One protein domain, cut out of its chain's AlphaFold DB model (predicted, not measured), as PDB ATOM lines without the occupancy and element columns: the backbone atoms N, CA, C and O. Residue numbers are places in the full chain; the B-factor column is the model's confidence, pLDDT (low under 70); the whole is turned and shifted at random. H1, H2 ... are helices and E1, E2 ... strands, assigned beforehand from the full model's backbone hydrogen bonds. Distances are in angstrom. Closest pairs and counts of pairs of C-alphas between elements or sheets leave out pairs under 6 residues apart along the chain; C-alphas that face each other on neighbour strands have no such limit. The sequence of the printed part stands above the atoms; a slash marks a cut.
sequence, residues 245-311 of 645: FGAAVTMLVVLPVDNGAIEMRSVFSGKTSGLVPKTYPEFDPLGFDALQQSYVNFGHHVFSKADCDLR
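AT A GLANCE: This is residues 245 to 311 of the 645 residues of an uncharacterized protein of Fibularhizoctonia sp. CBS 109695 (UniProt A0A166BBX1). A long hairpin of two antiparallel strands, E1 and E2, is covered on one face by a single long helix, H2, slanted to the strands. Beyond the hairpin's turn end lies the short H3, while at the opposite end the loop of residues 270 to 279 folds back to the short H1, which leads into H2. The printed part has 67 residues, with two named strands and three named helices in the order E1, E2, H1, H2, H3; the class is mixed, helices and strands. The whole is loose, with a radius of gyration of the C-alphas of 14.5 A, and elongated, spanning 47 by 25 by 19 A.

HOW THE PARTS SIT: E1, residues 249 to 256, and E2, residues 262 to 269, form a hairpin, antiparallel at 162 degrees. N 249 and O 269 are 2.8 A apart and N 263 and O 255 3.0 A, within hydrogen-bond range. H1, residues 280 to 283, comes nearest E2 at the C-alphas of Phe 268 and Tyr 280, 7.6 A apart. H2, residues 285 to 302, is close to H1 but not clearly touching; their closest C-alphas, of Pro 281 and Phe 288, are 5.5 A apart. The closest C-alphas of H2 and E2 are those of Glu 263 and Val 296, 5.9 A; of H2 and E1, Val 254 and Gly 299, 5.8 A. H3, residues 305 to 309, is apart from H1 and H2; its closest C-alpha to E1 is that of Cys 308, 5.4 A from that of Pro 256. Every O i to N i+4 pair is within hydrogen-bond range in H3, and 13 of 14 in H2; H1 is too short for one.

IN THESE COORDINATES: E1 begins at C-alpha 249 (45.889, 47.145, -28.560) and is 23.3 A long; E2 is 23.8 A. H2, 25.3 A long, ends at C-alpha 302 (44.557, 36.928, -7.275). H3 ends at C-alpha 309 (31.788, 32.141, -4.226).

THE WHOLE: The C-alphas farthest apart, of Leu 275 and Ala 306, are 47.6 A apart. The printed part has no cut, no link between its named elements is long, and no printed residue is under 70 in pLDDT.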
ATOM      1  N   PHE A 245      48.401  55.522 -30.544       78.69
ATOM      2  CA  PHE A 245      49.740  54.948 -30.670       78.69
ATOM      3  C   PHE A 245      50.014  54.323 -32.041       78.69
ATOM      4  O   PHE A 245      51.145  53.939 -32.316       78.69
ATOM      5  N   GLY A 246      49.008  54.237 -32.918       81.25
ATOM      6  CA  GLY A 246      49.133  53.535 -34.196       81.25
ATOM      7  C   GLY A 246      49.415  52.039 -34.024       81.25
ATOM      8  O   GLY A 246      49.995  51.425 -34.917       81.25
ATOM      9  N   ALA A 247      49.038  51.473 -32.878       91.12
ATOM     10  CA  ALA A 247      49.323  50.101 -32.481       91.12
ATOM     11  C   ALA A 247      48.051  49.247 -32.514       91.12
ATOM     12  O   ALA A 247      46.943  49.778 -32.433       91.12
ATOM     13  N   ALA A 248      48.215  47.925 -32.601       93.38
ATOM     14  CA  ALA A 248      47.163  47.009 -32.183       93.38
ATOM     15  C   ALA A 248      47.183  46.938 -30.650       93.38
ATOM     16  O   ALA A 248      48.245  46.762 -30.055       93.38
ATOM     17  N   VAL A 249      46.031  47.124 -30.017       96.25
ATOM     18  CA  VAL A 249      45.889  47.145 -28.560       96.25
ATOM     19  C   VAL A 249      44.896  46.073 -28.162       96.25
ATOM     20  O   VAL A 249      43.858  45.901 -28.797       96.25
ATOM     21  N   THR A 250      45.235  45.363 -27.096       95.81
ATOM     22  CA  THR A 250      44.346  44.422 -26.429       95.81
ATOM     23  C   THR A 250      44.280  44.825 -24.965       95.81
ATOM     24  O   THR A 250      45.321  45.050 -24.351       95.81
ATOM     25  N   MET A 251      43.075  44.941 -24.414       95.38
ATOM     26  CA  MET A 251      42.874  45.106 -22.973       95.38
ATOM     27  C   MET A 251      42.279  43.814 -22.432       95.38
ATOM     28  O   MET A 251      41.271  43.346 -22.961       95.38
ATOM     29  N   LEU A 252      42.927  43.245 -21.417       95.62
ATOM     30  CA  LEU A 252      42.571  41.972 -20.795       95.62
ATOM     31  C   LEU A 252      42.156  42.222 -19.347       95.62
ATOM     32  O   LEU A 252      42.862  42.913 -18.611       95.62
ATOM     33  N   VAL A 253      41.046  41.627 -18.932       95.19
ATOM     34  CA  VAL A 253      40.571  41.643 -17.548       95.19
ATOM     35  C   VAL A 253      40.311  40.205 -17.136       95.19
ATOM     36  O   VAL A 253      39.593  39.496 -17.832       95.19
ATOM     37  N   VAL A 254      40.896  39.774 -16.020       96.25
ATOM     38  CA  VAL A 254      40.606  38.473 -15.409       96.25
ATOM     39  C   VAL A 254      39.775  38.687 -14.156       96.25
ATOM     40  O   VAL A 254      40.073  39.583 -13.364       96.25
ATOM     41  N   LEU A 255      38.708  37.911 -14.005       95.94
ATOM     42  CA  LEU A 255      37.811  38.005 -12.862       95.94
ATOM     43  C   LEU A 255      36.954  36.736 -12.711       95.94
ATOM     44  O   LEU A 255      36.747  36.036 -13.704       95.94
ATOM     45  N   PRO A 256      36.412  36.452 -11.515       96.19
ATOM     46  CA  PRO A 256      35.390  35.426 -11.373       96.19
ATOM     47  C   PRO A 256      34.075  35.849 -12.053       96.19
ATOM     48  O   PRO A 256      33.700  37.029 -12.001       96.19
ATOM     49  N   VAL A 257      33.399  34.894 -12.695       94.12
ATOM     50  CA  VAL A 257      32.109  35.061 -13.390       94.12
ATOM     51  C   VAL A 257      30.964  34.375 -12.633       94.12
ATOM     52  O   VAL A 257      31.086  34.098 -11.443       94.12
ATOM     53  N   ASP A 258      29.811  34.197 -13.274       90.12
ATOM     54  CA  ASP A 258      28.513  33.862 -12.668       90.12
ATOM     55  C   ASP A 258      28.418  32.488 -12.026       90.12
ATOM     56  O   ASP A 258      27.584  32.276 -11.153       90.12
ATOM     57  N   ASN A 259      29.302  31.579 -12.390       92.69
ATOM     58  CA  ASN A 259      29.462  30.281 -11.745       92.69
ATOM     59  C   ASN A 259      30.655  30.239 -10.769       92.69
ATOM     60  O   ASN A 259      31.046  29.159 -10.331       92.69
ATOM     61  N   GLY A 260      31.271  31.387 -10.463       93.44
ATOM     62  CA  GLY A 260      32.479  31.490  -9.638       93.44
ATOM     63  C   GLY A 260      33.768  31.047 -10.343       93.44
ATOM     64  O   GLY A 260      34.851  31.154  -9.763       93.44
ATOM     65  N   ALA A 261      33.700  30.576 -11.593       96.12
ATOM     66  CA  ALA A 261      34.889  30.269 -12.377       96.12
ATOM     67  C   ALA A 261      35.636  31.555 -12.727       96.12
ATOM     68  O   ALA A 261      35.041  32.608 -12.940       96.12
ATOM     69  N   ILE A 262      36.959  31.471 -12.797       97.06
ATOM     70  CA  ILE A 262      37.795  32.598 -13.192       97.06
ATOM     71  C   ILE A 262      37.906  32.600 -14.712       97.06
ATOM     72  O   ILE A 262      38.403  31.644 -15.301       97.06
ATOM     73  N   GLU A 263      37.470  33.686 -15.345       96.44
ATOM     74  CA  GLU A 263      37.549  33.866 -16.793       96.44
ATOM     75  C   GLU A 263      38.321  35.132 -17.160       96.44
ATOM     76  O   GLU A 263      38.428  36.089 -16.388       96.44
ATOM     77  N   MET A 264      38.821  35.155 -18.394       95.88
ATOM     78  CA  MET A 264      39.376  36.348 -19.016       95.88
ATOM     79  C   MET A 264      38.352  36.964 -19.973       95.88
ATOM     80  O   MET A 264      37.826  36.300 -20.862       95.88
ATOM     81  N   ARG A 265      38.115  38.268 -19.840       94.75
ATOM     82  CA  ARG A 265      37.409  39.092 -20.826       94.75
ATOM     83  C   ARG A 265      38.404  40.009 -21.516       94.75
ATOM     84  O   ARG A 265      39.343  40.512 -20.902       94.75
ATOM     85  N   SER A 266      38.189  40.244 -22.802       95.00
ATOM     86  CA  SER A 266      39.124  41.012 -23.620       95.00
ATOM     87  C   SER A 266      38.411  41.882 -24.642       95.00
ATOM     88  O   SER A 266      37.435  41.448 -25.253       95.00
ATOM     89  N   VAL A 267      38.942  43.080 -24.873       95.38
ATOM     90  CA  VAL A 267      38.570  43.938 -26.007       95.38
ATOM     91  C   VAL A 267      39.792  44.220 -26.869       95.38
ATOM     92  O   VAL A 267      40.915  44.321 -26.366       95.38
ATOM     93  N   PHE A 268      39.569  44.387 -28.169       96.00
ATOM     94  CA  PHE A 268      40.636  44.495 -29.161       96.00
ATOM     95  C   PHE A 268      40.440  45.725 -30.026       96.00
ATOM     96  O   PHE A 268      39.325  46.057 -30.426       96.00
ATOM     97  N   SER A 269      41.548  46.359 -30.385       96.38
ATOM     98  CA  SER A 269      41.570  47.381 -31.415       96.38
ATOM     99  C   SER A 269      42.772  47.189 -32.324       96.38
ATOM    100  O   SER A 269      43.908  47.069 -31.870       96.38
ATOM    101  N   GLY A 270      42.518  47.145 -33.631       94.38
ATOM    102  CA  GLY A 270      43.497  46.772 -34.650       94.38
ATOM    103  C   GLY A 270      43.163  45.441 -35.326       94.38
ATOM    104  O   GLY A 270      42.516  44.570 -34.749       94.38
ATOM    105  N   LYS A 271      43.578  45.310 -36.590       96.06
ATOM    106  CA  LYS A 271      43.395  44.106 -37.412       96.06
ATOM    107  C   LYS A 271      44.639  43.850 -38.261       96.06
ATOM    108  O   LYS A 271      45.369  44.794 -38.581       96.06
ATOM    109  N   THR A 272      44.871  42.597 -38.639       95.88
ATOM    110  CA  THR A 272      45.947  42.224 -39.568       95.88
ATOM    111  C   THR A 272      45.750  42.876 -40.940       95.88
ATOM    112  O   THR A 272      44.636  43.207 -41.341       95.88
ATOM    113  N   SER A 273      46.841  43.080 -41.684       93.69
ATOM    114  CA  SER A 273      46.819  43.704 -43.018       93.69
ATOM    115  C   SER A 273      46.552  42.722 -44.165       93.69
ATOM    116  O   SER A 273      46.810  43.056 -45.319       93.69
ATOM    117  N   GLY A 274      46.109  41.498 -43.860       91.62
ATOM    118  CA  GLY A 274      45.795  40.485 -44.868       91.62
ATOM    119  C   GLY A 274      44.541  40.825 -45.680       91.62
ATOM    120  O   GLY A 274      43.813  41.761 -45.357       91.62
ATOM    121  N   LEU A 275      44.264  40.025 -46.718       89.50
ATOM    122  CA  LEU A 275      43.055  40.159 -47.552       89.50
ATOM    123  C   LEU A 275      41.760  40.111 -46.726       89.50
ATOM    124  O   LEU A 275      40.782  40.766 -47.073       89.50
ATOM    125  N   VAL A 276      41.779  39.364 -45.620       94.56
ATOM    126  CA  VAL A 276      40.718  39.332 -44.613       94.56
ATOM    127  C   VAL A 276      41.307  39.884 -43.314       94.56
ATOM    128  O   VAL A 276      42.103  39.187 -42.678       94.56
ATOM    129  N   PRO A 277      40.987  41.132 -42.926       93.88
ATOM    130  CA  PRO A 277      41.485  41.721 -41.689       93.88
ATOM    131  C   PRO A 277      40.964  40.955 -40.476       93.88
ATOM    132  O   PRO A 277      39.760  40.951 -40.220       93.88
ATOM    133  N   LYS A 278      41.883  40.345 -39.727       96.69
ATOM    134  CA  LYS A 278      41.579  39.532 -38.546       96.69
ATOM    135  C   LYS A 278      41.984  40.235 -37.256       96.69
ATOM    136  O   LYS A 278      43.005  40.925 -37.238       96.69
ATOM    137  N   THR A 279      41.205  40.071 -36.192       96.00
ATOM    138  CA  THR A 279      41.616  40.436 -34.821       96.00
ATOM    139  C   THR A 279      42.660  39.443 -34.284       96.00
ATOM    140  O   THR A 279      42.953  38.445 -34.942       96.00
ATOM    141  N   TYR A 280      43.271  39.706 -33.121       95.94
ATOM    142  CA  TYR A 280      44.301  38.807 -32.574       95.94
ATOM    143  C   TYR A 280      43.784  37.370 -32.331       95.94
ATOM    144  O   TYR A 280      44.413  36.454 -32.863       95.94
ATOM    145  N   PRO A 281      42.615  37.150 -31.688       97.00
ATOM    146  CA  PRO A 281      42.069  35.798 -31.509       97.00
ATOM    147  C   PRO A 281      41.749  35.083 -32.827       97.00
ATOM    148  O   PRO A 281      41.886  33.872 -32.932       97.00
ATOM    149  N   GLU A 282      41.337  35.821 -33.863       97.12
ATOM    150  CA  GLU A 282      41.035  35.255 -35.188       97.12
ATOM    151  C   GLU A 282      42.296  34.912 -35.996       97.12
ATOM    152  O   GLU A 282      42.260  34.076 -36.910       97.12
ATOM    153  N   PHE A 283      43.389  35.635 -35.738       97.56
ATOM    154  CA  PHE A 283      44.665  35.461 -36.419       97.56
ATOM    155  C   PHE A 283      45.466  34.300 -35.832       97.56
ATOM    156  O   PHE A 283      45.958  33.480 -36.603       97.56
ATOM    157  N   ASP A 284      45.558  34.226 -34.504       97.38
ATOM    158  CA  ASP A 284      46.291  33.191 -33.774       97.38
ATOM    159  C   ASP A 284      45.446  32.643 -32.610       97.38
ATOM    160  O   ASP A 284      45.624  33.047 -31.457       97.38
ATOM    161  N   PRO A 285      44.500  31.731 -32.903       96.69
ATOM    162  CA  PRO A 285      43.627  31.165 -31.881       96.69
ATOM    163  C   PRO A 285      44.396  30.404 -30.796       96.69
ATOM    164  O   PRO A 285      44.042  30.502 -29.628       96.69
ATOM    165  N   LEU A 286      45.463  29.679 -31.163       97.31
ATOM    166  CA  LEU A 286      46.247  28.865 -30.226       97.31
ATOM    167  C   LEU A 286      47.091  29.733 -29.288       97.31
ATOM    168  O   LEU A 286      47.139  29.478 -28.087       97.31
ATOM    169  N   GLY A 287      47.745  30.773 -29.813       96.75
ATOM    170  CA  GLY A 287      48.492  31.714 -28.983       96.75
ATOM    171  C   GLY A 287      47.580  32.527 -28.067       96.75
ATOM    172  O   GLY A 287      47.925  32.764 -26.909       96.75
ATOM    173  N   PHE A 288      46.394  32.912 -28.553       96.38
ATOM    174  CA  PHE A 288      45.404  33.589 -27.722       96.38
ATOM    175  C   PHE A 288      44.853  32.678 -26.615       96.38
ATOM    176  O   PHE A 288      44.719  33.131 -25.481       96.38
ATOM    177  N   ASP A 289      44.610  31.399 -26.905       96.38
ATOM    178  CA  ASP A 289      44.199  30.406 -25.905       96.38
ATOM    179  C   ASP A 289      45.278  30.197 -24.827       96.38
ATOM    180  O   ASP A 289      44.999  30.267 -23.630       96.38
ATOM    181  N   ALA A 290      46.550  30.079 -25.223       96.69
ATOM    182  CA  ALA A 290      47.665  29.991 -24.278       96.69
ATOM    183  C   ALA A 290      47.787  31.244 -23.386       96.69
ATOM    184  O   ALA A 290      48.042  31.139 -22.180       96.69
ATOM    185  N   LEU A 291      47.580  32.438 -23.958       96.94
ATOM    186  CA  LEU A 291      47.525  33.698 -23.213       96.94
ATOM    187  C   LEU A 291      46.357  33.704 -22.220       96.94
ATOM    188  O   LEU A 291      46.554  34.058 -21.058       96.94
ATOM    189  N   GLN A 292      45.169  33.293 -22.664       96.75
ATOM    190  CA  GLN A 292      43.979  33.185 -21.830       96.75
ATOM    191  C   GLN A 292      44.222  32.251 -20.645       96.75
ATOM    192  O   GLN A 292      43.996  32.652 -19.505       96.75
ATOM    193  N   GLN A 293      44.759  31.055 -20.888       96.75
ATOM    194  CA  GLN A 293      45.049  30.081 -19.840       96.75
ATOM    195  C   GLN A 293      46.063  30.616 -18.821       96.75
ATOM    196  O   GLN A 293      45.876  30.473 -17.612       96.75
ATOM    197  N   SER A 294      47.123  31.273 -19.300       97.75
ATOM    198  CA  SER A 294      48.128  31.905 -18.440       97.75
ATOM    199  C   SER A 294      47.515  32.999 -17.555       97.75
ATOM    200  O   SER A 294      47.760  33.041 -16.347       97.75
ATOM    201  N   TYR A 295      46.659  33.851 -18.129       97.31
ATOM    202  CA  TYR A 295      46.029  34.958 -17.407       97.31
ATOM    203  C   TYR A 295      44.948  34.483 -16.423       97.31
ATOM    204  O   TYR A 295      44.845  35.017 -15.321       97.31
ATOM    205  N   VAL A 296      44.196  33.433 -16.769       97.31
ATOM    206  CA  VAL A 296      43.262  32.750 -15.855       97.31
ATOM    207  C   VAL A 296      44.014  32.100 -14.691       97.31
ATOM    208  O   VAL A 296      43.615  32.271 -13.541       97.31
ATOM    209  N   ASN A 297      45.147  31.437 -14.949       97.44
ATOM    210  CA  ASN A 297      45.998  30.881 -13.891       97.44
ATOM    211  C   ASN A 297      46.516  31.968 -12.934       97.44
ATOM    212  O   ASN A 297      46.523  31.777 -11.719       97.44
ATOM    213  N   PHE A 298      46.897  33.137 -13.458       97.69
ATOM    214  CA  PHE A 298      47.193  34.301 -12.622       97.69
ATOM    215  C   PHE A 298      45.968  34.728 -11.797       97.69
ATOM    216  O   PHE A 298      46.092  34.922 -10.591       97.69
ATOM    217  N   GLY A 299      44.780  34.786 -12.403       97.31
ATOM    218  CA  GLY A 299      43.526  35.075 -11.703       97.31
ATOM    219  C   GLY A 299      43.263  34.151 -10.507       97.31
ATOM    220  O   GLY A 299      42.883  34.644  -9.449       97.31
ATOM    221  N   HIS A 300      43.561  32.851 -10.613       97.31
ATOM    222  CA  HIS A 300      43.460  31.898  -9.491       97.31
ATOM    223  C   HIS A 300      44.359  32.230  -8.291       97.31
ATOM    224  O   HIS A 300      44.070  31.792  -7.182       97.31
ATOM    225  N   HIS A 301      45.429  33.002  -8.490       96.88
ATOM    226  CA  HIS A 301      46.291  33.481  -7.406       96.88
ATOM    227  C   HIS A 301      45.862  34.856  -6.874       96.88
ATOM    228  O   HIS A 301      46.271  35.242  -5.781       96.88
ATOM    229  N   VAL A 302      45.067  35.601  -7.647       97.12
ATOM    230  CA  VAL A 302      44.557  36.928  -7.275       97.12
ATOM    231  C   VAL A 302      43.264  36.820  -6.472       97.12
ATOM    232  O   VAL A 302      43.090  37.567  -5.512       97.12
ATOM    233  N   PHE A 303      42.365  35.910  -6.852       96.62
ATOM    234  CA  PHE A 303      41.045  35.770  -6.242       96.62
ATOM    235  C   PHE A 303      40.989  34.543  -5.339       96.62
ATOM    236  O   PHE A 303      41.313  33.428  -5.751       96.62
ATOM    237  N   SER A 304      40.562  34.749  -4.095       96.75
ATOM    238  CA  SER A 304      40.329  33.656  -3.159       96.75
ATOM    239  C   SER A 304      39.057  32.888  -3.522       96.75
ATOM    240  O   SER A 304      38.188  33.381  -4.243       96.75
ATOM    241  N   LYS A 305      38.890  31.685  -2.959       95.81
ATOM    242  CA  LYS A 305      37.641  30.928  -3.117       95.81
ATOM    243  C   LYS A 305      36.421  31.717  -2.622       95.81
ATOM    244  O   LYS A 305      35.384  31.670  -3.264       95.81
ATOM    245  N   ALA A 306      36.566  32.478  -1.536       95.06
ATOM    246  CA  ALA A 306      35.492  33.328  -1.029       95.06
ATOM    247  C   ALA A 306      35.103  34.420  -2.042       95.06
ATOM    248  O   ALA A 306      33.917  34.660  -2.241       95.06
ATOM    249  N   ASP A 307      36.077  35.026  -2.734       94.19
ATOM    250  CA  ASP A 307      35.803  36.009  -3.793       94.19
ATOM    251  C   ASP A 307      35.075  35.378  -4.983       94.19
ATOM    252  O   ASP A 307      34.208  36.013  -5.578       94.19
ATOM    253  N   CYS A 308      35.425  34.138  -5.338       95.50
ATOM    254  CA  CYS A 308      34.737  33.381  -6.379       95.50
ATOM    255  C   CYS A 308      33.296  33.039  -5.976       95.50
ATOM    256  O   CYS A 308      32.376  33.279  -6.756       95.50
ATOM    257  N   ASP A 309      33.098  32.535  -4.755       93.50
ATOM    258  CA  ASP A 309      31.788  32.141  -4.226       93.50
ATOM    259  C   ASP A 309      30.839  33.356  -4.129       93.50
ATOM    260  O   ASP A 309      29.659  33.243  -4.457       93.50
ATOM    261  N   LEU A 310      31.356  34.548  -3.792       92.50
ATOM    262  CA  LEU A 310      30.589  35.805  -3.779       92.50
ATOM    263  C   LEU A 310      30.041  36.222  -5.156       92.50
ATOM    264  O   LEU A 310      29.136  37.054  -5.221       92.50
ATOM    265  N   ARG A 311      30.575  35.678  -6.258       92.38
ATOM    266  CA  ARG A 311      30.132  36.002  -7.627       92.38
ATOM    267  C   ARG A 311      29.203  34.967  -8.239       92.38
ATOM    268  O   ARG A 311      28.695  35.203  -9.338       92.38
TER     269      ARG A 311